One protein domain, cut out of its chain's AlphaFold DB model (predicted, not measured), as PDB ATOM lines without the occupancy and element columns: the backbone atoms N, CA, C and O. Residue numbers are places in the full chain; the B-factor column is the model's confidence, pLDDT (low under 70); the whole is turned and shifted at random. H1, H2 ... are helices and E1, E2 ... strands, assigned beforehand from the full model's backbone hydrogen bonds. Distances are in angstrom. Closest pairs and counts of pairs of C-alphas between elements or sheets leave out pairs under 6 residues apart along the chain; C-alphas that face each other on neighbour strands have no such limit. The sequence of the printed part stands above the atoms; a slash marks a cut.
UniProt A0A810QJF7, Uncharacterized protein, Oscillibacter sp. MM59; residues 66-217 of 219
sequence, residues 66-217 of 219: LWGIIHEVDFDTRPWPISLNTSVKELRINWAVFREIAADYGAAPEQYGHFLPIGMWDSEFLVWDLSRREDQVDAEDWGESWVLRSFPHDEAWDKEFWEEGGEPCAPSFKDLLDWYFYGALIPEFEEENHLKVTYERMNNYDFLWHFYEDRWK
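Overview. This is residues 66 to 217 of the 219 residues of an uncharacterized protein of Oscillibacter sp. MM59 (UniProt A0A810QJF7). One six-stranded sheet curls like part of a barrel and folds back on itself, E1, E2 and E3 facing E5 and E6 with E4 as the hinge. Helix H1 crosses one face over E3 and H4 crosses the opposite face, while H5 and H6 pack on E1 and E2 toward one end of the long axis and H2 marks the other end. The printed part has 152 residues, along the chain E1 E2 H1 H2 E3 E4 E5 H3 E6 H4 H5 H6, of mixed class, and the antiparallel sheet runs E1 E2 E3 E4 E5 E6. It is compact, with a radius of gyration of the C-alphas of 16.4 A, yet elongated, spanning 50 by 30 by 28 A.

Along the chain. Find C-alpha 66 at (239.970, 155.395, 222.839), where E1, residues 66 to 71, begins. E2, residues 77 to 84, runs 20.7 A and bends by 51 degrees at residue 81. Then H1, residues 88 to 104, runs 24.3 A from (240.449, 138.670, 213.429). Next come H2, 109 to 112, E3, 115 to 121, E4, 124 to 129, E5, 148 to 151, H3, 159 to 164, and E6, 167 to 170. H4, 173 to 182, runs 12.6 A; H5 is 186 to 193, and H6, 205 to 210, ends at (239.144, 164.744, 237.640).

Arrangement. Look along the strongly twisted sheet from its edge strand E1. In the hairpin E1 and E2, N 68 and O 80 are 3.1 A apart. E2's pairing is staggered: residues 77 to 82 pair with E1 and 82 to 84 with E3, where N 83 and O 120 are 3.0 A apart. E3, E4 and E5 form a meander, each strand the antiparallel neighbour of the one before, with N 116 and O 128 at 2.9 A, then N 127 and O 149 at 2.8 A. E6, the other edge, has N 167 and O 150 at 2.9 A. H1 is on the sheet at a height of 8.8 A, across E3 at 79 degrees on the local plane; the closest C-alphas are Trp 95 and Pro 117, 5.5 A. H4 is on the opposite face; its Tyr 180 and Gly 68 of E1 have the closest C-alphas, 4.4 A. H5 is on the same face as H4, along E2 at 23 degrees on the local plane; C-alphas Phe 189 and Thr 77 are closest, 5.5 A. H6 is on the sheet along E2 at 14 degrees on the local plane; the closest C-alphas are Leu 208 and Pro 79, 5.8 A. H2 only just touches H1, through residues 99 to 103 of H1, and only just touches H3, with 3 pairs of C-alphas within 8 A each; the closest are Ala 102 and Tyr 112, 6.9 A, and Gln 111 and Trp 162, 6.5 A. Each O i to N i+4 pair is within hydrogen-bond range in H1, H3, H5 and H6, and 5 of 6 are in H4; H2 is too short for such a pair.

Size, cuts and confidence. The C-alphas farthest apart are those of Glu 110 and Arg 215, 50.3 A. The printed part has no cut; the links E4 to E5, residues 130 to 147, and H5 to H6 are long. Mean pLDDT of the printed part is 92.9, with residue 75 under 70.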
ATOM      1  N   LEU A  66     240.892 154.306 223.102       94.12
ATOM      2  CA  LEU A  66     239.970 155.395 222.839       94.12
ATOM      3  C   LEU A  66     239.271 155.786 224.136       94.12
ATOM      4  O   LEU A  66     238.725 154.943 224.835       94.12
ATOM      5  N   TRP A  67     239.240 157.081 224.427       95.69
ATOM      6  CA  TRP A  67     238.395 157.617 225.486       95.69
ATOM      7  C   TRP A  67     237.143 158.236 224.871       95.69
ATOM      8  O   TRP A  67     237.222 159.042 223.936       95.69
ATOM      9  N   GLY A  68     235.990 157.850 225.401       95.88
ATOM     10  CA  GLY A  68     234.676 158.365 225.029       95.88
ATOM     11  C   GLY A  68     233.924 158.871 226.249       95.88
ATOM     12  O   GLY A  68     234.420 158.766 227.367       95.88
ATOM     13  N   ILE A  69     232.744 159.434 226.011       97.00
ATOM     14  CA  ILE A  69     231.766 159.707 227.064       97.00
ATOM     15  C   ILE A  69     230.741 158.581 227.008       97.00
ATOM     16  O   ILE A  69     230.252 158.282 225.918       97.00
ATOM     17  N   ILE A  70     230.453 157.971 228.152       94.75
ATOM     18  CA  ILE A  70     229.475 156.887 228.302       94.75
ATOM     19  C   ILE A  70     228.305 157.339 229.170       94.75
ATOM     20  O   ILE A  70     228.436 158.326 229.894       94.75
ATOM     21  N   HIS A  71     227.200 156.597 229.106       89.69
ATOM     22  CA  HIS A  71     226.181 156.569 230.152       89.69
ATOM     23  C   HIS A  71     226.475 155.374 231.043       89.69
ATOM     24  O   HIS A  71     226.544 154.244 230.554       89.69
ATOM     25  N   GLU A  72     226.676 155.625 232.328       81.06
ATOM     26  CA  GLU A  72     226.646 154.559 233.322       81.06
ATOM     27  C   GLU A  72     225.190 154.110 233.549       81.06
ATOM     28  O   GLU A  72     224.240 154.767 233.117       81.06
ATOM     29  N   VAL A  73     224.990 152.945 234.162       73.12
ATOM     30  CA  VAL A  73     223.656 152.334 234.337       73.12
ATOM     31  C   VAL A  73     222.721 153.211 235.186       73.12
ATOM     32  O   VAL A  73     221.502 153.106 235.076       73.12
ATOM     33  N   ASP A  74     223.277 154.100 236.008       73.31
ATOM     34  CA  ASP A  74     222.565 155.112 236.792       73.31
ATOM     35  C   ASP A  74     222.361 156.454 236.056       73.31
ATOM     36  O   ASP A  74     221.853 157.402 236.654       73.31
ATOM     37  N   PHE A  75     222.651 156.492 234.749       66.50
ATOM     38  CA  PHE A  75     222.499 157.616 233.815       66.50
ATOM     39  C   PHE A  75     223.466 158.791 234.005       66.50
ATOM     40  O   PHE A  75     223.300 159.815 233.344       66.50
ATOM     41  N   ASP A  76     224.512 158.652 234.820       83.19
ATOM     42  CA  ASP A  76     225.552 159.678 234.888       83.19
ATOM     43  C   ASP A  76     226.481 159.588 233.659       83.19
ATOM     44  O   ASP A  76     226.956 158.513 233.263       83.19
ATOM     45  N   THR A  77     226.762 160.739 233.033       92.19
ATOM     46  CA  THR A  77     227.738 160.818 231.941       92.19
ATOM     47  C   THR A  77     229.167 160.928 232.478       92.19
ATOM     48  O   THR A  77     229.476 161.769 233.327       92.19
ATOM     49  N   ARG A  78     230.100 160.124 231.948       94.00
ATOM     50  CA  ARG A  78     231.524 160.226 232.336       94.00
ATOM     51  C   ARG A  78     232.510 159.826 231.238       94.00
ATOM     52  O   ARG A  78     232.149 159.054 230.347       94.00
ATOM     53  N   PRO A  79     233.773 160.297 231.299       96.19
ATOM     54  CA  PRO A  79     234.842 159.767 230.467       96.19
ATOM     55  C   PRO A  79     235.152 158.311 230.829       96.19
ATOM     56  O   PRO A  79     235.331 157.995 232.003       96.19
ATOM     57  N   TRP A  80     235.275 157.440 229.829       95.50
ATOM     58  CA  TRP A  80     235.644 156.038 230.042       95.50
ATOM     59  C   TRP A  80     236.540 155.504 228.916       95.50
ATOM     60  O   TRP A  80     236.297 155.843 227.748       95.50
ATOM     61  N   PRO A  81     237.571 154.690 229.216       95.62
ATOM     62  CA  PRO A  81     238.430 154.101 228.200       95.62
ATOM     63  C   PRO A  81     237.813 152.848 227.576       95.62
ATOM     64  O   PRO A  81     237.107 152.074 228.220       95.62
ATOM     65  N   ILE A  82     238.140 152.618 226.308       95.81
ATOM     66  CA  ILE A  82     237.837 151.381 225.600       95.81
ATOM     67  C   ILE A  82     239.007 150.974 224.708       95.81
ATOM     68  O   ILE A  82     239.666 151.812 224.082       95.81
ATOM     69  N   SER A  83     239.205 149.668 224.578       94.62
ATOM     70  CA  SER A  83     239.967 149.077 223.480       94.62
ATOM     71  C   SER A  83     239.066 148.116 222.710       94.62
ATOM     72  O   SER A  83     238.214 147.456 223.295       94.62
ATOM     73  N   LEU A  84     239.216 148.046 221.386       95.62
ATOM     74  CA  LEU A  84     238.413 147.170 220.531       95.62
ATOM     75  C   LEU A  84     239.318 146.286 219.681       95.62
ATOM     76  O   LEU A  84     240.331 146.743 219.156       95.62
ATOM     77  N   ASN A  85     238.902 145.038 219.479       94.88
ATOM     78  CA  ASN A  85     239.541 144.123 218.545       94.88
ATOM     79  C   ASN A  85     239.411 144.686 217.126       94.88
ATOM     80  O   ASN A  85     238.311 144.768 216.575       94.88
ATOM     81  N   THR A  86     240.534 145.043 216.506       92.31
ATOM     82  CA  THR A  86     240.564 145.619 215.150       92.31
ATOM     83  C   THR A  86     240.991 144.616 214.085       92.31
ATOM     84  O   THR A  86     240.966 144.905 212.885       92.31
ATOM     85  N   SER A  87     241.341 143.400 214.503       94.62
ATOM     86  CA  SER A  87     241.679 142.294 213.617       94.62
ATOM     87  C   SER A  87     241.048 140.976 214.065       94.62
ATOM     88  O   SER A  87     240.787 140.744 215.244       94.62
ATOM     89  N   VAL A  88     240.878 140.048 213.118       96.69
ATOM     90  CA  VAL A  88     240.449 138.670 213.429       96.69
ATOM     91  C   VAL A  88     241.495 137.939 214.283       96.69
ATOM     92  O   VAL A  88     241.165 137.026 215.033       96.69
ATOM     93  N   LYS A  89     242.771 138.341 214.198       96.00
ATOM     94  CA  LYS A  89     243.838 137.790 215.041       96.00
ATOM     95  C   LYS A  89     243.624 138.150 216.513       96.00
ATOM     96  O   LYS A  89     243.665 137.251 217.343       96.00
ATOM     97  N   GLU A  90     243.404 139.426 216.816       95.12
ATOM     98  CA  GLU A  90     243.098 139.899 218.177       95.12
ATOM     99  C   GLU A  90     241.811 139.270 218.695       95.12
ATOM    100  O   GLU A  90     241.807 138.711 219.787       95.12
ATOM    101  N   LEU A  91     240.766 139.252 217.860       96.31
ATOM    102  CA  LEU A  91     239.494 138.619 218.190       96.31
ATOM    103  C   LEU A  91     239.674 137.157 218.612       96.31
ATOM    104  O   LEU A  91     239.151 136.741 219.638       96.31
ATOM    105  N   ARG A  92     240.462 136.385 217.853       97.69
ATOM    106  CA  ARG A  92     240.764 134.982 218.163       97.69
ATOM    107  C   ARG A  92     241.545 134.819 219.463       97.69
ATOM    108  O   ARG A  92     241.249 133.904 220.225       97.69
ATOM    109  N   ILE A  93     242.537 135.675 219.706       97.19
ATOM    110  CA  ILE A  93     243.334 135.636 220.939       97.19
ATOM    111  C   ILE A  93     242.429 135.909 222.140       97.19
ATOM    112  O   ILE A  93     242.375 135.087 223.048       97.19
ATOM    113  N   ASN A  94     241.674 137.007 222.116       96.50
ATOM    114  CA  ASN A  94     240.815 137.397 223.232       96.50
ATOM    115  C   ASN A  94     239.665 136.406 223.448       96.50
ATOM    116  O   ASN A  94     239.349 136.086 224.589       96.50
ATOM    117  N   TRP A  95     239.107 135.837 222.375       97.44
ATOM    118  CA  TRP A  95     238.155 134.726 222.459       97.44
ATOM    119  C   TRP A  95     238.745 133.496 223.160       97.44
ATOM    120  O   TRP A  95     238.103 132.934 224.043       97.44
ATOM    121  N   ALA A  96     239.966 133.081 222.809       97.00
ATOM    122  CA  ALA A  96     240.609 131.931 223.442       97.00
ATOM    123  C   ALA A  96     240.928 132.193 224.924       97.00
ATOM    124  O   ALA A  96     240.616 131.355 225.766       97.00
ATOM    125  N   VAL A  97     241.487 133.368 225.237       96.38
ATOM    126  CA  VAL A  97     241.844 133.762 226.610       96.38
ATOM    127  C   VAL A  97     240.604 133.847 227.500       96.38
ATOM    128  O   VAL A  97     240.607 133.288 228.590       96.38
ATOM    129  N   PHE A  98     239.522 134.481 227.038       95.88
ATOM    130  CA  PHE A  98     238.282 134.570 227.815       95.88
ATOM    131  C   PHE A  98     237.736 133.185 228.182       95.88
ATOM    132  O   PHE A  98     237.342 132.953 229.320       95.88
ATOM    133  N   ARG A  99     237.762 132.236 227.237       95.06
ATOM    134  CA  ARG A  99     237.297 130.858 227.468       95.06
ATOM    135  C   ARG A  99     238.193 130.084 228.431       95.06
ATOM    136  O   ARG A  99     237.677 129.295 229.216       95.06
ATOM    137  N   GLU A 100     239.509 130.279 228.349       95.06
ATOM    138  CA  GLU A 100     240.475 129.689 229.283       95.06
ATOM    139  C   GLU A 100     240.198 130.170 230.709       95.06
ATOM    140  O   GLU A 100     239.978 129.351 231.598       95.06
ATOM    141  N   ILE A 101     240.070 131.487 230.894       93.19
ATOM    142  CA  ILE A 101     239.754 132.082 232.196       93.19
ATOM    143  C   ILE A 101     238.386 131.591 232.687       93.19
ATOM    144  O   ILE A 101     238.268 131.142 233.822       93.19
ATOM    145  N   ALA A 102     237.355 131.586 231.836       92.38
ATOM    146  CA  ALA A 102     236.029 131.100 232.213       92.38
ATOM    147  C   ALA A 102     236.054 129.648 232.725       92.38
ATOM    148  O   ALA A 102     235.403 129.321 233.721       92.38
ATOM    149  N   ALA A 103     236.837 128.781 232.079       92.31
ATOM    150  CA  ALA A 103     237.024 127.404 232.521       92.31
ATOM    151  C   ALA A 103     237.784 127.310 233.857       92.31
ATOM    152  O   ALA A 103     237.426 126.476 234.690       92.31
ATOM    153  N   ASP A 104     238.777 128.173 234.092       90.88
ATOM    154  CA  ASP A 104     239.507 128.252 235.367       90.88
ATOM    155  C   ASP A 104     238.606 128.695 236.532       90.88
ATOM    156  O   ASP A 104     238.767 128.215 237.657       90.88
ATOM    157  N   TYR A 105     237.597 129.527 236.255       87.00
ATOM    158  CA  TYR A 105     236.525 129.873 237.199       87.00
ATOM    159  C   TYR A 105     235.441 128.785 237.336       87.00
ATOM    160  O   TYR A 105     234.505 128.924 238.121       87.00
ATOM    161  N   GLY A 106     235.576 127.663 236.623       87.50
ATOM    162  CA  GLY A 106     234.695 126.502 236.746       87.50
ATOM    163  C   GLY A 106     233.409 126.574 235.920       87.50
ATOM    164  O   GLY A 106     232.525 125.737 236.121       87.50
ATOM    165  N   ALA A 107     233.295 127.527 234.990       90.88
ATOM    166  CA  ALA A 107     232.148 127.619 234.094       90.88
ATOM    167  C   ALA A 107     232.152 126.490 233.053       90.88
ATOM    168  O   ALA A 107     233.186 126.126 232.485       90.88
ATOM    169  N   ALA A 108     230.973 125.942 232.767       91.94
ATOM    170  CA  ALA A 108     230.792 124.975 231.694       91.94
ATOM    171  C   ALA A 108     230.777 125.675 230.316       91.94
ATOM    172  O   ALA A 108     230.326 126.820 230.221       91.94
ATOM    173  N   PRO A 109     231.209 125.012 229.224       92.31
ATOM    174  CA  PRO A 109     231.206 125.592 227.878       92.31
ATOM    175  C   PRO A 109     229.866 126.174 227.424       92.31
ATOM    176  O   PRO A 109     229.846 127.131 226.658       92.31
ATOM    177  N   GLU A 110     228.747 125.629 227.894       92.12
ATOM    178  CA  GLU A 110     227.406 126.123 227.586       92.12
ATOM    179  C   GLU A 110     227.125 127.492 228.229       92.12
ATOM    180  O   GLU A 110     226.358 128.277 227.671       92.12
ATOM    181  N   GLN A 111     227.766 127.790 229.365       91.69
ATOM    182  CA  GLN A 111     227.612 129.054 230.090       91.69
ATOM    183  C   GLN A 111     228.376 130.196 229.426       91.69
ATOM    184  O   GLN A 111     227.870 131.305 229.400       91.69
ATOM    185  N   TYR A 112     229.565 129.944 228.868       93.12
ATOM    186  CA  TYR A 112     230.380 131.012 228.271       93.12
ATOM    187  C   TYR A 112     230.439 130.978 226.737       93.12
ATOM    188  O   TYR A 112     230.933 131.909 226.102       93.12
ATOM    189  N   GLY A 113     229.977 129.893 226.111       94.00
ATOM    190  CA  GLY A 113     230.202 129.617 224.691       94.00
ATOM    191  C   GLY A 113     229.525 130.586 223.726       94.00
ATOM    192  O   GLY A 113     229.908 130.612 222.561       94.00
ATOM    193  N   HIS A 114     228.558 131.371 224.200       95.44
ATOM    194  CA  HIS A 114     227.825 132.371 223.427       95.44
ATOM    195  C   HIS A 114     228.405 133.791 223.548       95.44
ATOM    196  O   HIS A 114     227.982 134.673 222.802       95.44
ATOM    197  N   PHE A 115     229.378 134.025 224.436       96.81
ATOM    198  CA  PHE A 115     230.042 135.322 224.541       96.81
ATOM    199  C   PHE A 115     231.134 135.479 223.487       96.81
ATOM    200  O   PHE A 115     231.952 134.585 223.242       96.81
ATOM    201  N   LEU A 116     231.173 136.665 222.893       97.50
ATOM    202  CA  LEU A 116     232.200 137.083 221.957       97.50
ATOM    203  C   LEU A 116     232.972 138.272 222.542       97.50
ATOM    204  O   LEU A 116     232.452 139.385 222.517       97.50
ATOM    205  N   PRO A 117     234.212 138.086 223.022       96.94
ATOM    206  CA  PRO A 117     235.045 139.198 223.466       96.94
ATOM    207  C   PRO A 117     235.370 140.120 222.294       96.94
ATOM    208  O   PRO A 117     235.999 139.696 221.325       96.94
ATOM    209  N   ILE A 118     234.946 141.379 222.359       96.88
ATOM    210  CA  ILE A 118     235.147 142.370 221.293       96.88
ATOM    211  C   ILE A 118     236.175 143.439 221.659       96.88
ATOM    212  O   ILE A 118     236.546 144.226 220.790       96.88
ATOM    213  N   GLY A 119     236.669 143.448 222.895       95.75
ATOM    214  CA  GLY A 119     237.614 144.446 223.369       95.75
ATOM    215  C   GLY A 119     237.801 144.410 224.880       95.75
ATOM    216  O   GLY A 119     237.492 143.397 225.509       95.75
ATOM    217  N   MET A 120     238.251 145.531 225.438       95.50
ATOM    218  CA  MET A 120     238.245 145.783 226.880       95.50
ATOM    219  C   MET A 120     237.429 147.031 227.208       95.50
ATOM    220  O   MET A 120     237.524 148.040 226.501       95.50
ATOM    221  N   TRP A 121     236.651 146.944 228.281       94.12
ATOM    222  CA  TRP A 121     235.938 148.045 228.916       94.12
ATOM    223  C   TRP A 121     236.782 148.481 230.110       94.12
ATOM    224  O   TRP A 121     236.810 147.790 231.120       94.12
ATOM    225  N   ASP A 122     237.581 149.537 229.951       90.12
ATOM    226  CA  ASP A 122     238.750 149.776 230.807       90.12
ATOM    227  C   ASP A 122     239.683 148.547 230.907       90.12
ATOM    228  O   ASP A 122     240.385 148.216 229.946       90.12
ATOM    229  N   SER A 123     239.689 147.871 232.054       88.88
ATOM    230  CA  SER A 123     240.530 146.719 232.378       88.88
ATOM    231  C   SER A 123     239.737 145.406 232.443       88.88
ATOM    232  O   SER A 123     240.251 144.379 232.889       88.88
ATOM    233  N   GLU A 124     238.493 145.431 231.966       93.31
ATOM    234  CA  GLU A 124     237.531 144.330 232.004       93.31
ATOM    235  C   GLU A 124     237.291 143.779 230.600       93.31
ATOM    236  O   GLU A 124     237.363 144.518 229.613       93.31
ATOM    237  N   PHE A 125     236.958 142.491 230.474       95.75
ATOM    238  CA  PHE A 125     236.585 141.957 229.162       95.75
ATOM    239  C   PHE A 125     235.293 142.605 228.687       95.75
ATOM    240  O   PHE A 125     234.248 142.360 229.277       95.75
ATOM    241  N   LEU A 126     235.340 143.336 227.573       97.00
ATOM    242  CA  LEU A 126     234.134 143.761 226.873       97.00
ATOM    243  C   LEU A 126     233.673 142.620 225.971       97.00
ATOM    244  O   LEU A 126     234.330 142.289 224.973       97.00
ATOM    245  N   VAL A 127     232.529 142.035 226.299       97.06
ATOM    246  CA  VAL A 127     231.955 140.911 225.566       97.06
ATOM    247  C   VAL A 127     230.605 141.270 224.968       97.06
ATOM    248  O   VAL A 127     229.832 142.059 225.502       97.06
ATOM    249  N   TRP A 128     230.313 140.651 223.833       97.50
ATOM    250  CA  TRP A 128     228.990 140.645 223.241       97.50
ATOM    251  C   TRP A 128     228.307 139.321 223.578       97.50
ATOM    252  O   TRP A 128     228.774 138.258 223.160       97.50
ATOM    253  N   ASP A 129     227.201 139.384 224.312       96.62
ATOM    254  CA  ASP A 129     226.309 138.253 224.549       96.62
ATOM    255  C   ASP A 129     225.479 137.959 223.287       96.62
ATOM    256  O   ASP A 129     224.500 138.643 222.982       96.62
ATOM    257  N   LEU A 130     225.880 136.936 222.526       95.94
ATOM    258  CA  LEU A 130     225.193 136.549 221.289       95.94
ATOM    259  C   LEU A 130     223.929 135.710 221.534       95.94
ATOM    260  O   LEU A 130     223.243 135.357 220.571       95.94
ATOM    261  N   SER A 131     223.616 135.363 222.787       93.62
ATOM    262  CA  SER A 131     222.350 134.713 223.142       93.62
ATOM    263  C   SER A 131     221.197 135.721 223.232       93.62
ATOM    264  O   SER A 131     220.037 135.366 223.002       93.62
ATOM    265  N   ARG A 132     221.525 136.992 223.494       93.06
ATOM    266  CA  ARG A 132     220.585 138.112 223.548       93.06
ATOM    267  C   ARG A 132     220.332 138.702 222.165       93.06
ATOM    268  O   ARG A 132     221.150 138.638 221.246       93.06
ATOM    269  N   ARG A 133     219.146 139.281 222.002       90.25
ATOM    270  CA  ARG A 133     218.664 139.805 220.725       90.25
ATOM    271  C   ARG A 133     218.787 141.323 220.671       90.25
ATOM    272  O   ARG A 133     218.078 142.015 221.389       90.25
ATOM    273  N   GLU A 134     219.590 141.833 219.738       87.56
ATOM    274  CA  GLU A 134     219.729 143.283 219.504       87.56
ATOM    275  C   GLU A 134     218.395 143.991 219.217       87.56
ATOM    276  O   GLU A 134     218.241 145.161 219.538       87.56
ATOM    277  N   ASP A 135     217.417 143.311 218.606       87.81
ATOM    278  CA  ASP A 135     216.111 143.904 218.288       87.81
ATOM    279  C   ASP A 135     215.146 143.973 219.482       87.81
ATOM    280  O   ASP A 135     214.005 144.405 219.319       87.81
ATOM    281  N   GLN A 136     215.590 143.537 220.662       90.88
ATOM    282  CA  GLN A 136     214.847 143.586 221.922       90.88
ATOM    283  C   GLN A 136     215.519 144.480 222.970       90.88
ATOM    284  O   GLN A 136     215.040 144.524 224.098       90.88
ATOM    285  N   VAL A 137     216.606 145.160 222.602       91.75
ATOM    286  CA  VAL A 137     217.320 146.073 223.495       91.75
ATOM    287  C   VAL A 137     216.467 147.306 223.768       91.75
ATOM    288  O   VAL A 137     216.005 147.972 222.838       91.75
ATOM    289  N   ASP A 138     216.310 147.614 225.046       89.88
ATOM    290  CA  ASP A 138     215.780 148.861 225.569       89.88
ATOM    291  C   ASP A 138     216.918 149.610 226.276       89.88
ATOM    292  O   ASP A 138     217.557 149.089 227.185       89.88
ATOM    293  N   ALA A 139     217.212 150.833 225.837       84.19
ATOM    294  CA  ALA A 139     218.263 151.639 226.453       84.19
ATOM    295  C   ALA A 139     217.875 152.127 227.863       84.19
ATOM    296  O   ALA A 139     218.755 152.490 228.635       84.19
ATOM    297  N   GLU A 140     216.583 152.123 228.207       85.50
ATOM    298  CA  GLU A 140     216.060 152.655 229.471       85.50
ATOM    299  C   GLU A 140     215.837 151.571 230.541       85.50
ATOM    300  O   GLU A 140     215.394 151.881 231.648       85.50
ATOM    301  N   ASP A 141     216.146 150.302 230.248       87.62
ATOM    302  CA  ASP A 141     215.899 149.164 231.147       87.62
ATOM    303  C   ASP A 141     217.056 148.826 232.094       87.62
ATOM    304  O   ASP A 141     217.115 147.725 232.640       87.62
ATOM    305  N   TRP A 142     217.964 149.780 232.314       84.19
ATOM    306  CA  TRP A 142     219.043 149.661 233.300       84.19
ATOM    307  C   TRP A 142     219.964 148.459 233.040       84.19
ATOM    308  O   TRP A 142     220.529 147.873 233.961       84.19
ATOM    309  N   GLY A 143     220.123 148.075 231.773       88.19
ATOM    310  CA  GLY A 143     221.037 147.010 231.393       88.19
ATOM    311  C   GLY A 143     220.425 145.613 231.370       88.19
ATOM    312  O   GLY A 143     221.153 144.652 231.103       88.19
ATOM    313  N   GLU A 144     219.121 145.464 231.625       89.19
ATOM    314  CA  GLU A 144     218.458 144.157 231.642       89.19
ATOM    315  C   GLU A 144     218.493 143.473 230.269       89.19
ATOM    316  O   GLU A 144     218.791 142.278 230.191       89.19
ATOM    317  N   SER A 145     218.234 144.202 229.181       92.00
ATOM    318  CA  SER A 145     218.230 143.666 227.809       92.00
ATOM    319  C   SER A 145     219.533 143.896 227.042       92.00
ATOM    320  O   SER A 145     219.699 143.338 225.953       92.00
ATOM    321  N   TRP A 146     220.459 144.684 227.591       94.19
ATOM    322  CA  TRP A 146     221.679 145.115 226.908       94.19
ATOM    323  C   TRP A 146     222.547 143.927 226.485       94.19
ATOM    324  O   TRP A 146     222.738 142.970 227.241       94.19
ATOM    325  N   VAL A 147     223.084 143.984 225.261       95.88
ATOM    326  CA  VAL A 147     223.856 142.869 224.684       95.88
ATOM    327  C   VAL A 147     225.361 142.987 224.902       95.88
ATOM    328  O   VAL A 147     226.070 141.997 224.715       95.88
ATOM    329  N   LEU A 148     225.869 144.174 225.256       96.56
ATOM    330  CA  LEU A 148     227.276 144.347 225.606       96.56
ATOM    331  C   LEU A 148     227.444 144.315 227.118       96.56
ATOM    332  O   LEU A 148     226.813 145.086 227.845       96.56
ATOM    333  N   ARG A 149     228.315 143.411 227.561       95.75
ATOM    334  CA  ARG A 149     228.576 143.121 228.965       95.75
ATOM    335  C   ARG A 149     230.063 143.274 229.268       95.75
ATOM    336  O   ARG A 149     230.883 143.072 228.366       95.75
ATOM    337  N   SER A 150     230.406 143.568 230.515       95.12
ATOM    338  CA  SER A 150     231.759 143.431 231.028       95.12
ATOM    339  C   SER A 150     231.867 142.240 231.956       95.12
ATOM    340  O   SER A 150     230.916 141.822 232.617       95.12
ATOM    341  N   PHE A 151     233.062 141.672 231.972       95.06
ATOM    342  CA  PHE A 151     233.474 140.709 232.976       95.06
ATOM    343  C   PHE A 151     234.673 141.311 233.721       95.06
ATOM    344  O   PHE A 151     235.802 141.219 233.210       95.06
ATOM    345  N   PRO A 152     234.433 141.961 234.879       90.12
ATOM    346  CA  PRO A 152     235.474 142.562 235.704       90.12
ATOM    347  C   PRO A 152     236.453 141.515 236.224       90.12
ATOM    348  O   PRO A 152     236.083 140.373 236.489       90.12
ATOM    349  N   HIS A 153     237.730 141.873 236.332       82.06
ATOM    350  CA  HIS A 153     238.775 140.933 236.754       82.06
ATOM    351  C   HIS A 153     238.884 140.795 238.282       82.06
ATOM    352  O   HIS A 153     239.548 139.878 238.769       82.06
ATOM    353  N   ASP A 154     238.294 141.730 239.020       80.62
ATOM    354  CA  ASP A 154     238.228 141.792 240.477       80.62
ATOM    355  C   ASP A 154     236.960 141.148 241.059       80.62
ATOM    356  O   ASP A 154     236.938 140.840 242.253       80.62
ATOM    357  N   GLU A 155     235.967 140.856 240.217       79.56
ATOM    358  CA  GLU A 155     234.764 140.122 240.598       79.56
ATOM    359  C   GLU A 155     234.944 138.601 240.568       79.56
ATOM    360  O   GLU A 155     235.686 138.021 239.766       79.56
ATOM    361  N   ALA A 156     234.215 137.919 241.453       80.00
ATOM    362  CA  ALA A 156     234.142 136.468 241.416       80.00
ATOM    363  C   ALA A 156     233.198 136.050 240.284       80.00
ATOM    364  O   ALA A 156     231.994 136.263 240.371       80.00
ATOM    365  N   TRP A 157     233.723 135.394 239.245       88.25
ATOM    366  CA  TRP A 157     232.905 134.826 238.162       88.25
ATOM    367  C   TRP A 157     232.220 133.535 238.617       88.25
ATOM    368  O   TRP A 157     232.466 132.442 238.097       88.25
ATOM    369  N   ASP A 158     231.425 133.653 239.671       87.00
ATOM    370  CA  ASP A 158     230.694 132.551 240.250       87.00
ATOM    371  C   ASP A 158     229.480 132.175 239.394       87.00
ATOM    372  O   ASP A 158     229.216 132.714 238.317       87.00
ATOM    373  N   LYS A 159     228.743 131.170 239.862       84.50
ATOM    374  CA  LYS A 159     227.610 130.638 239.120       84.50
ATOM    375  C   LYS A 159     226.531 131.703 238.858       84.50
ATOM    376  O   LYS A 159     225.941 131.662 237.783       84.50
ATOM    377  N   GLU A 160     226.264 132.586 239.816       87.81
ATOM    378  CA  GLU A 160     225.229 133.620 239.699       87.81
ATOM    379  C   GLU A 160     225.654 134.661 238.661       87.81
ATOM    380  O   GLU A 160     224.903 134.928 237.727       87.81
ATOM    381  N   PHE A 161     226.915 135.100 238.704       89.81
ATOM    382  CA  PHE A 161     227.469 136.037 237.724       89.81
ATOM    383  C   PHE A 161     227.401 135.511 236.277       89.81
ATOM    384  O   PHE A 161     227.074 136.240 235.338       89.81
ATOM    385  N   TRP A 162     227.648 134.210 236.082       88.62
ATOM    386  CA  TRP A 162     227.470 133.556 234.779       88.62
ATOM    387  C   TRP A 162     226.006 133.419 234.350       88.62
ATOM    388  O   TRP A 162     225.734 133.421 233.151       88.62
ATOM    389  N   GLU A 163     225.074 133.248 235.293       85.69
ATOM    390  CA  GLU A 163     223.634 133.204 235.006       85.69
ATOM    391  C   GLU A 163     223.099 134.594 234.612       85.69
ATOM    392  O   GLU A 163     222.225 134.683 233.748       85.69
ATOM    393  N   GLU A 164     223.657 135.667 235.178       87.00
ATOM    394  CA  GLU A 164     223.348 137.060 234.820       87.00
ATOM    395  C   GLU A 164     224.029 137.508 233.515       87.00
ATOM    396  O   GLU A 164     223.477 138.311 232.751       87.00
ATOM    397  N   GLY A 165     225.199 136.937 233.220       88.31
ATOM    398  CA  GLY A 165     225.956 137.171 231.995       88.31
ATOM    399  C   GLY A 165     226.885 138.384 232.063       88.31
ATOM    400  O   GLY A 165     227.024 139.092 231.068       88.31
ATOM    401  N   GLY A 166     227.502 138.639 233.217       91.50
ATOM    402  CA  GLY A 166     228.395 139.786 233.429       91.50
ATOM    403  C   GLY A 166     227.658 141.076 233.785       91.50
ATOM    404  O   GLY A 166     226.442 141.057 233.949       91.50
ATOM    405  N   GLU A 167     228.358 142.206 233.858       93.00
ATOM    406  CA  GLU A 167     227.759 143.520 234.129       93.00
ATOM    407  C   GLU A 167     227.350 144.229 232.828       93.00
ATOM    408  O   GLU A 167     228.024 144.077 231.813       93.00
ATOM    409  N   PRO A 168     226.243 144.988 232.777       93.00
ATOM    410  CA  PRO A 168     225.880 145.758 231.586       93.00
ATOM    411  C   PRO A 168     226.852 146.916 231.308       93.00
ATOM    412  O   PRO A 168     227.076 147.761 232.166       93.00
ATOM    413  N   CYS A 169     227.356 147.008 230.070       92.25
ATOM    414  CA  CYS A 169     228.228 148.112 229.631       92.25
ATOM    415  C   CYS A 169     227.548 149.095 228.686       92.25
ATOM    416  O   CYS A 169     227.662 150.305 228.849       92.25
ATOM    417  N   ALA A 170     226.918 148.572 227.631       94.19
ATOM    418  CA  ALA A 170     226.286 149.380 226.596       94.19
ATOM    419  C   ALA A 170     225.112 148.618 225.957       94.19
ATOM    420  O   ALA A 170     225.189 147.390 225.818       94.19
ATOM    421  N   PRO A 171     224.050 149.311 225.502       94.75
ATOM    422  CA  PRO A 171     222.869 148.645 224.962       94.75
ATOM    423  C   PRO A 171     223.185 147.758 223.755       94.75
ATOM    424  O   PRO A 171     222.774 146.598 223.706       94.75
ATOM    425  N   SER A 172     223.965 148.275 222.803       96.00
ATOM    426  CA  SER A 172     224.402 147.551 221.608       96.00
ATOM    427  C   SER A 172     225.761 148.034 221.101       96.00
ATOM    428  O   SER A 172     226.264 149.089 221.490       96.00
ATOM    429  N   PHE A 173     226.351 147.303 220.147       97.06
ATOM    430  CA  PHE A 173     227.570 147.761 219.470       97.06
ATOM    431  C   PHE A 173     227.346 149.027 218.637       97.06
ATOM    432  O   PHE A 173     228.283 149.786 218.409       97.06
ATOM    433  N   LYS A 174     226.112 149.292 218.193       96.81
ATOM    434  CA  LYS A 174     225.791 150.556 217.530       96.81
ATOM    435  C   LYS A 174     225.851 151.717 218.528       96.81
ATOM    436  O   LYS A 174     226.483 152.719 218.210       96.81
ATOM    437  N   ASP A 175     225.260 151.560 219.712       95.75
ATOM    438  CA  ASP A 175     225.278 152.588 220.764       95.75
ATOM    439  C   ASP A 175     226.704 152.850 221.252       95.75
ATOM    440  O   ASP A 175     227.112 153.996 221.390       95.75
ATOM    441  N   LEU A 176     227.521 151.799 221.358       96.75
ATOM    442  CA  LEU A 176     228.951 151.923 221.635       96.75
ATOM    443  C   LEU A 176     229.675 152.816 220.608       96.75
ATOM    444  O   LEU A 176     230.454 153.698 220.974       96.75
ATOM    445  N   LEU A 177     229.422 152.615 219.307       97.75
ATOM    446  CA  LEU A 177     229.972 153.489 218.264       97.75
ATOM    447  C   LEU A 177     229.406 154.912 218.371       97.75
ATOM    448  O   LEU A 177     230.133 155.877 218.131       97.75
ATOM    449  N   ASP A 178     228.144 155.069 218.759       97.81
ATOM    450  CA  ASP A 178     227.539 156.386 218.946       97.81
ATOM    451  C   ASP A 178     228.210 157.162 220.077       97.81
ATOM    452  O   ASP A 178     228.600 158.316 219.888       97.81
ATOM    453  N   TRP A 179     228.442 156.511 221.210       97.06
ATOM    454  CA  TRP A 179     229.105 157.090 222.374       97.06
ATOM    455  C   TRP A 179     230.559 157.464 222.074       97.06
ATOM    456  O   TRP A 179     230.969 158.618 222.226       97.06
ATOM    457  N   TYR A 180     231.341 156.512 221.565       97.38
ATOM    458  CA  TYR A 180     232.788 156.675 221.434       97.38
ATOM    459  C   TYR A 180     233.212 157.371 220.139       97.38
ATOM    460  O   TYR A 180     234.066 158.264 220.163       97.38
ATOM    461  N   PHE A 181     232.616 157.005 219.001       97.50
ATOM    462  CA  PHE A 181     233.045 157.479 217.685       97.50
ATOM    463  C   PHE A 181     232.301 158.753 217.295       97.50
ATOM    464  O   PHE A 181     232.930 159.789 217.055       97.50
ATOM    465  N   TYR A 182     230.968 158.709 217.305       98.12
ATOM    466  CA  TYR A 182     230.153 159.882 216.987       98.12
ATOM    467  C   TYR A 182     230.139 160.924 218.109       98.12
ATOM    468  O   TYR A 182     229.959 162.105 217.823       98.12
ATOM    469  N   GLY A 183     230.403 160.525 219.357       97.38
ATOM    470  CA  GLY A 183     230.390 161.440 220.496       97.38
ATOM    471  C   GLY A 183     228.978 161.867 220.887       97.38
ATOM    472  O   GLY A 183     228.781 163.014 221.276       97.38
ATOM    473  N   ALA A 184     227.998 160.970 220.747       97.00
ATOM    474  CA  ALA A 184     226.579 161.259 220.944       97.00
ATOM    475  C   ALA A 184     226.253 161.811 222.343       97.00
ATOM    476  O   ALA A 184     225.348 162.627 222.466       97.00
ATOM    477  N   LEU A 185     227.029 161.417 223.357       96.56
ATOM    478  CA  LEU A 185     226.845 161.826 224.754       96.56
ATOM    479  C   LEU A 185     227.654 163.070 225.152       96.56
ATOM    480  O   LEU A 185     227.523 163.576 226.259       96.56
ATOM    481  N   ILE A 186     228.499 163.596 224.258       97.25
ATOM    482  CA  ILE A 186     229.320 164.779 224.555       97.25
ATOM    483  C   ILE A 186     228.471 166.010 224.886       97.25
ATOM    484  O   ILE A 186     228.814 166.682 225.854       97.25
ATOM    485  N   PRO A 187     227.403 166.351 224.132       97.00
ATOM    486  CA  PRO A 187     226.629 167.556 224.423       97.00
ATOM    487  C   PRO A 187     226.015 167.548 225.826       97.00
ATOM    488  O   PRO A 187     226.073 168.565 226.507       97.00
ATOM    489  N   GLU A 188     225.481 166.401 226.247       95.69
ATOM    490  CA  GLU A 188     224.903 166.199 227.579       95.69
ATOM    491  C   GLU A 188     225.976 166.332 228.665       95.69
ATOM    492  O   GLU A 188     225.861 167.183 229.542       95.69
ATOM    493  N   PHE A 189     227.098 165.622 228.520       96.38
ATOM    494  CA  PHE A 189     228.219 165.712 229.458       96.38
ATOM    495  C   PHE A 189     228.792 167.128 229.594       96.38
ATOM    496  O   PHE A 189     229.108 167.570 230.700       96.38
ATOM    497  N   GLU A 190     228.934 167.861 228.486       97.06
ATOM    498  CA  GLU A 190     229.383 169.259 228.503       97.06
ATOM    499  C   GLU A 190     228.398 170.181 229.233       97.06
ATOM    500  O   GLU A 190     228.829 171.105 229.931       97.06
ATOM    501  N   GLU A 191     227.094 169.957 229.052       95.25
ATOM    502  CA  GLU A 191     226.033 170.728 229.701       95.25
ATOM    503  C   GLU A 191     226.015 170.480 231.211       95.25
ATOM    504  O   GLU A 191     226.076 171.441 231.982       95.25
ATOM    505  N   GLU A 192     226.017 169.213 231.625       93.31
ATOM    506  CA  GLU A 192     225.982 168.785 233.029       93.31
ATOM    507  C   GLU A 192     227.209 169.250 233.815       93.31
ATOM    508  O   GLU A 192     227.101 169.689 234.963       93.31
ATOM    509  N   ASN A 193     228.385 169.198 233.189       93.75
ATOM    510  CA  ASN A 193     229.653 169.471 233.860       93.75
ATOM    511  C   ASN A 193     230.186 170.887 233.615       93.75
ATOM    512  O   ASN A 193     231.241 171.247 234.143       93.75
ATOM    513  N   HIS A 194     229.466 171.702 232.836       95.69
ATOM    514  CA  HIS A 194     229.857 173.062 232.464       95.69
ATOM    515  C   HIS A 194     231.283 173.140 231.906       95.69
ATOM    516  O   HIS A 194     232.060 174.015 232.279       95.69
ATOM    517  N   LEU A 195     231.650 172.213 231.027       96.44
ATOM    518  CA  LEU A 195     232.991 172.105 230.450       96.44
ATOM    519  C   LEU A 195     232.912 171.889 228.936       96.44
ATOM    520  O   LEU A 195     231.833 171.673 228.387       96.44
ATOM    521  N   LYS A 196     234.056 171.917 228.245       96.69
ATOM    522  CA  LYS A 196     234.171 171.452 226.854       96.69
ATOM    523  C   LYS A 196     234.997 170.185 226.720       96.69
ATOM    524  O   LYS A 196     236.019 170.030 227.382       96.69
ATOM    525  N   VAL A 197     234.582 169.297 225.828       96.50
ATOM    526  CA  VAL A 197     235.322 168.100 225.439       96.50
ATOM    527  C   VAL A 197     236.126 168.419 224.185       96.50
ATOM    528  O   VAL A 197     235.590 168.792 223.144       96.50
ATOM    529  N   THR A 198     237.443 168.247 224.269       95.44
ATOM    530  CA  THR A 198     238.353 168.402 223.128       95.44
ATOM    531  C   THR A 198     239.245 167.180 222.995       95.44
ATOM    532  O   THR A 198     239.387 166.400 223.939       95.44
ATOM    533  N   TYR A 199     239.890 167.027 221.838       94.44
ATOM    534  CA  TYR A 199     240.895 165.984 221.633       94.44
ATOM    535  C   TYR A 199     241.973 166.013 222.732       94.44
ATOM    536  O   TYR A 199     242.335 164.969 223.269       94.44
ATOM    537  N   GLU A 200     242.453 167.200 223.111       95.31
ATOM    538  CA  GLU A 200     243.477 167.368 224.146       95.31
ATOM    539  C   GLU A 200     242.985 166.916 225.522       95.31
ATOM    540  O   GLU A 200     243.719 166.228 226.227       95.31
ATOM    541  N   ARG A 201     241.748 167.267 225.899       96.00
ATOM    542  CA  ARG A 201     241.154 166.851 227.180       96.00
ATOM    543  C   ARG A 201     240.913 165.340 227.221       96.00
ATOM    544  O   ARG A 201     241.293 164.703 228.195       96.00
ATOM    545  N   MET A 202     240.440 164.748 226.123       95.88
ATOM    546  CA  MET A 202     240.277 163.290 225.998       95.88
ATOM    547  C   MET A 202     241.602 162.512 225.918       95.88
ATOM    548  O   MET A 202     241.596 161.288 225.916       95.88
ATOM    549  N   ASN A 203     242.740 163.208 225.855       94.00
ATOM    550  CA  ASN A 203     244.086 162.634 225.943       94.00
ATOM    551  C   ASN A 203     244.834 163.105 227.207       94.00
ATOM    552  O   ASN A 203     246.049 162.919 227.316       94.00
ATOM    553  N   ASN A 204     244.140 163.734 228.160       96.38
ATOM    554  CA  ASN A 204     244.723 164.222 229.401       96.38
ATOM    555  C   ASN A 204     244.227 163.388 230.586       96.38
ATOM    556  O   ASN A 204     243.100 163.554 231.037       96.38
ATOM    557  N   TYR A 205     245.103 162.543 231.131       94.12
ATOM    558  CA  TYR A 205     244.796 161.670 232.269       94.12
ATOM    559  C   TYR A 205     244.197 162.416 233.472       94.12
ATOM    560  O   TYR A 205     243.263 161.935 234.101       94.12
ATOM    561  N   ASP A 206     244.700 163.615 233.767       96.12
ATOM    562  CA  ASP A 206     244.219 164.439 234.878       96.12
ATOM    563  C   ASP A 206     242.806 164.989 234.615       96.12
ATOM    564  O   ASP A 206     242.012 165.101 235.539       96.12
ATOM    565  N   PHE A 207     242.449 165.270 233.358       96.75
ATOM    566  CA  PHE A 207     241.066 165.601 232.999       96.75
ATOM    567  C   PHE A 207     240.159 164.377 233.122       96.75
ATOM    568  O   PHE A 207     239.106 164.457 233.738       96.75
ATOM    569  N   LEU A 208     240.574 163.241 232.563       95.31
ATOM    570  CA  LEU A 208     239.744 162.041 232.453       95.31
ATOM    571  C   LEU A 208     239.274 161.521 233.821       95.31
ATOM    572  O   LEU A 208     238.134 161.088 233.940       95.31
ATOM    573  N   TRP A 209     240.108 161.650 234.856       92.94
ATOM    574  CA  TRP A 209     239.781 161.218 236.221       92.94
ATOM    575  C   TRP A 209     239.303 162.332 237.156       92.94
ATOM    576  O   TRP A 209     238.778 162.039 238.229       92.94
ATOM    577  N   HIS A 210     239.479 163.603 236.782       95.50
ATOM    578  CA  HIS A 210     239.144 164.744 237.640       95.50
ATOM    579  C   HIS A 210     238.327 165.827 236.924       95.50
ATOM    580  O   HIS A 210     238.376 166.991 237.317       95.50
ATOM    581  N   PHE A 211     237.565 165.469 235.885       94.62
ATOM    582  CA  PHE A 211     236.769 166.397 235.064       94.62
ATOM    583  C   PHE A 211     235.774 167.238 235.880       94.62
ATOM    584  O   PHE A 211     235.458 168.360 235.492       94.62
ATOM    585  N   TYR A 212     235.315 166.717 237.021       93.00
ATOM    586  CA  TYR A 212     234.359 167.360 237.924       93.00
ATOM    587  C   TYR A 212     234.941 168.557 238.703       93.00
ATOM    588  O   TYR A 212     234.200 169.318 239.334       93.00
ATOM    589  N   GLU A 213     236.265 168.744 238.699       95.56
ATOM    590  CA  GLU A 213     236.924 169.840 239.410       95.56
ATOM    591  C   GLU A 213     236.752 171.195 238.703       95.56
ATOM    592  O   GLU A 213     236.863 171.306 237.484       95.56
ATOM    593  N   ASP A 214     236.590 172.271 239.484       94.75
ATOM    594  CA  ASP A 214     236.321 173.626 238.970       94.75
ATOM    595  C   ASP A 214     237.368 174.151 237.972       94.75
ATOM    596  O   ASP A 214     237.057 175.009 237.151       94.75
ATOM    597  N   ARG A 215     238.605 173.632 237.996       95.19
ATOM    598  CA  ARG A 215     239.667 174.025 237.050       95.19
ATOM    599  C   ARG A 215     239.379 173.642 235.593       95.19
ATOM    600  O   ARG A 215     240.034 174.183 234.704       95.19
ATOM    601  N   TRP A 216     238.459 172.706 235.355       95.56
ATOM    602  CA  TRP A 216     238.084 172.239 234.016       95.56
ATOM    603  C   TRP A 216     236.821 172.895 233.465       95.56
ATOM    604  O   TRP A 216     236.546 172.768 232.264       95.56
ATOM    605  N   LYS A 217     236.076 173.586 234.330       93.88
ATOM    606  CA  LYS A 217     234.829 174.254 233.977       93.88
ATOM    607  C   LYS A 217     235.110 175.486 233.127       93.88
ATOM    608  O   LYS A 217     236.112 176.181 233.311       93.88
TER     609      LYS A 217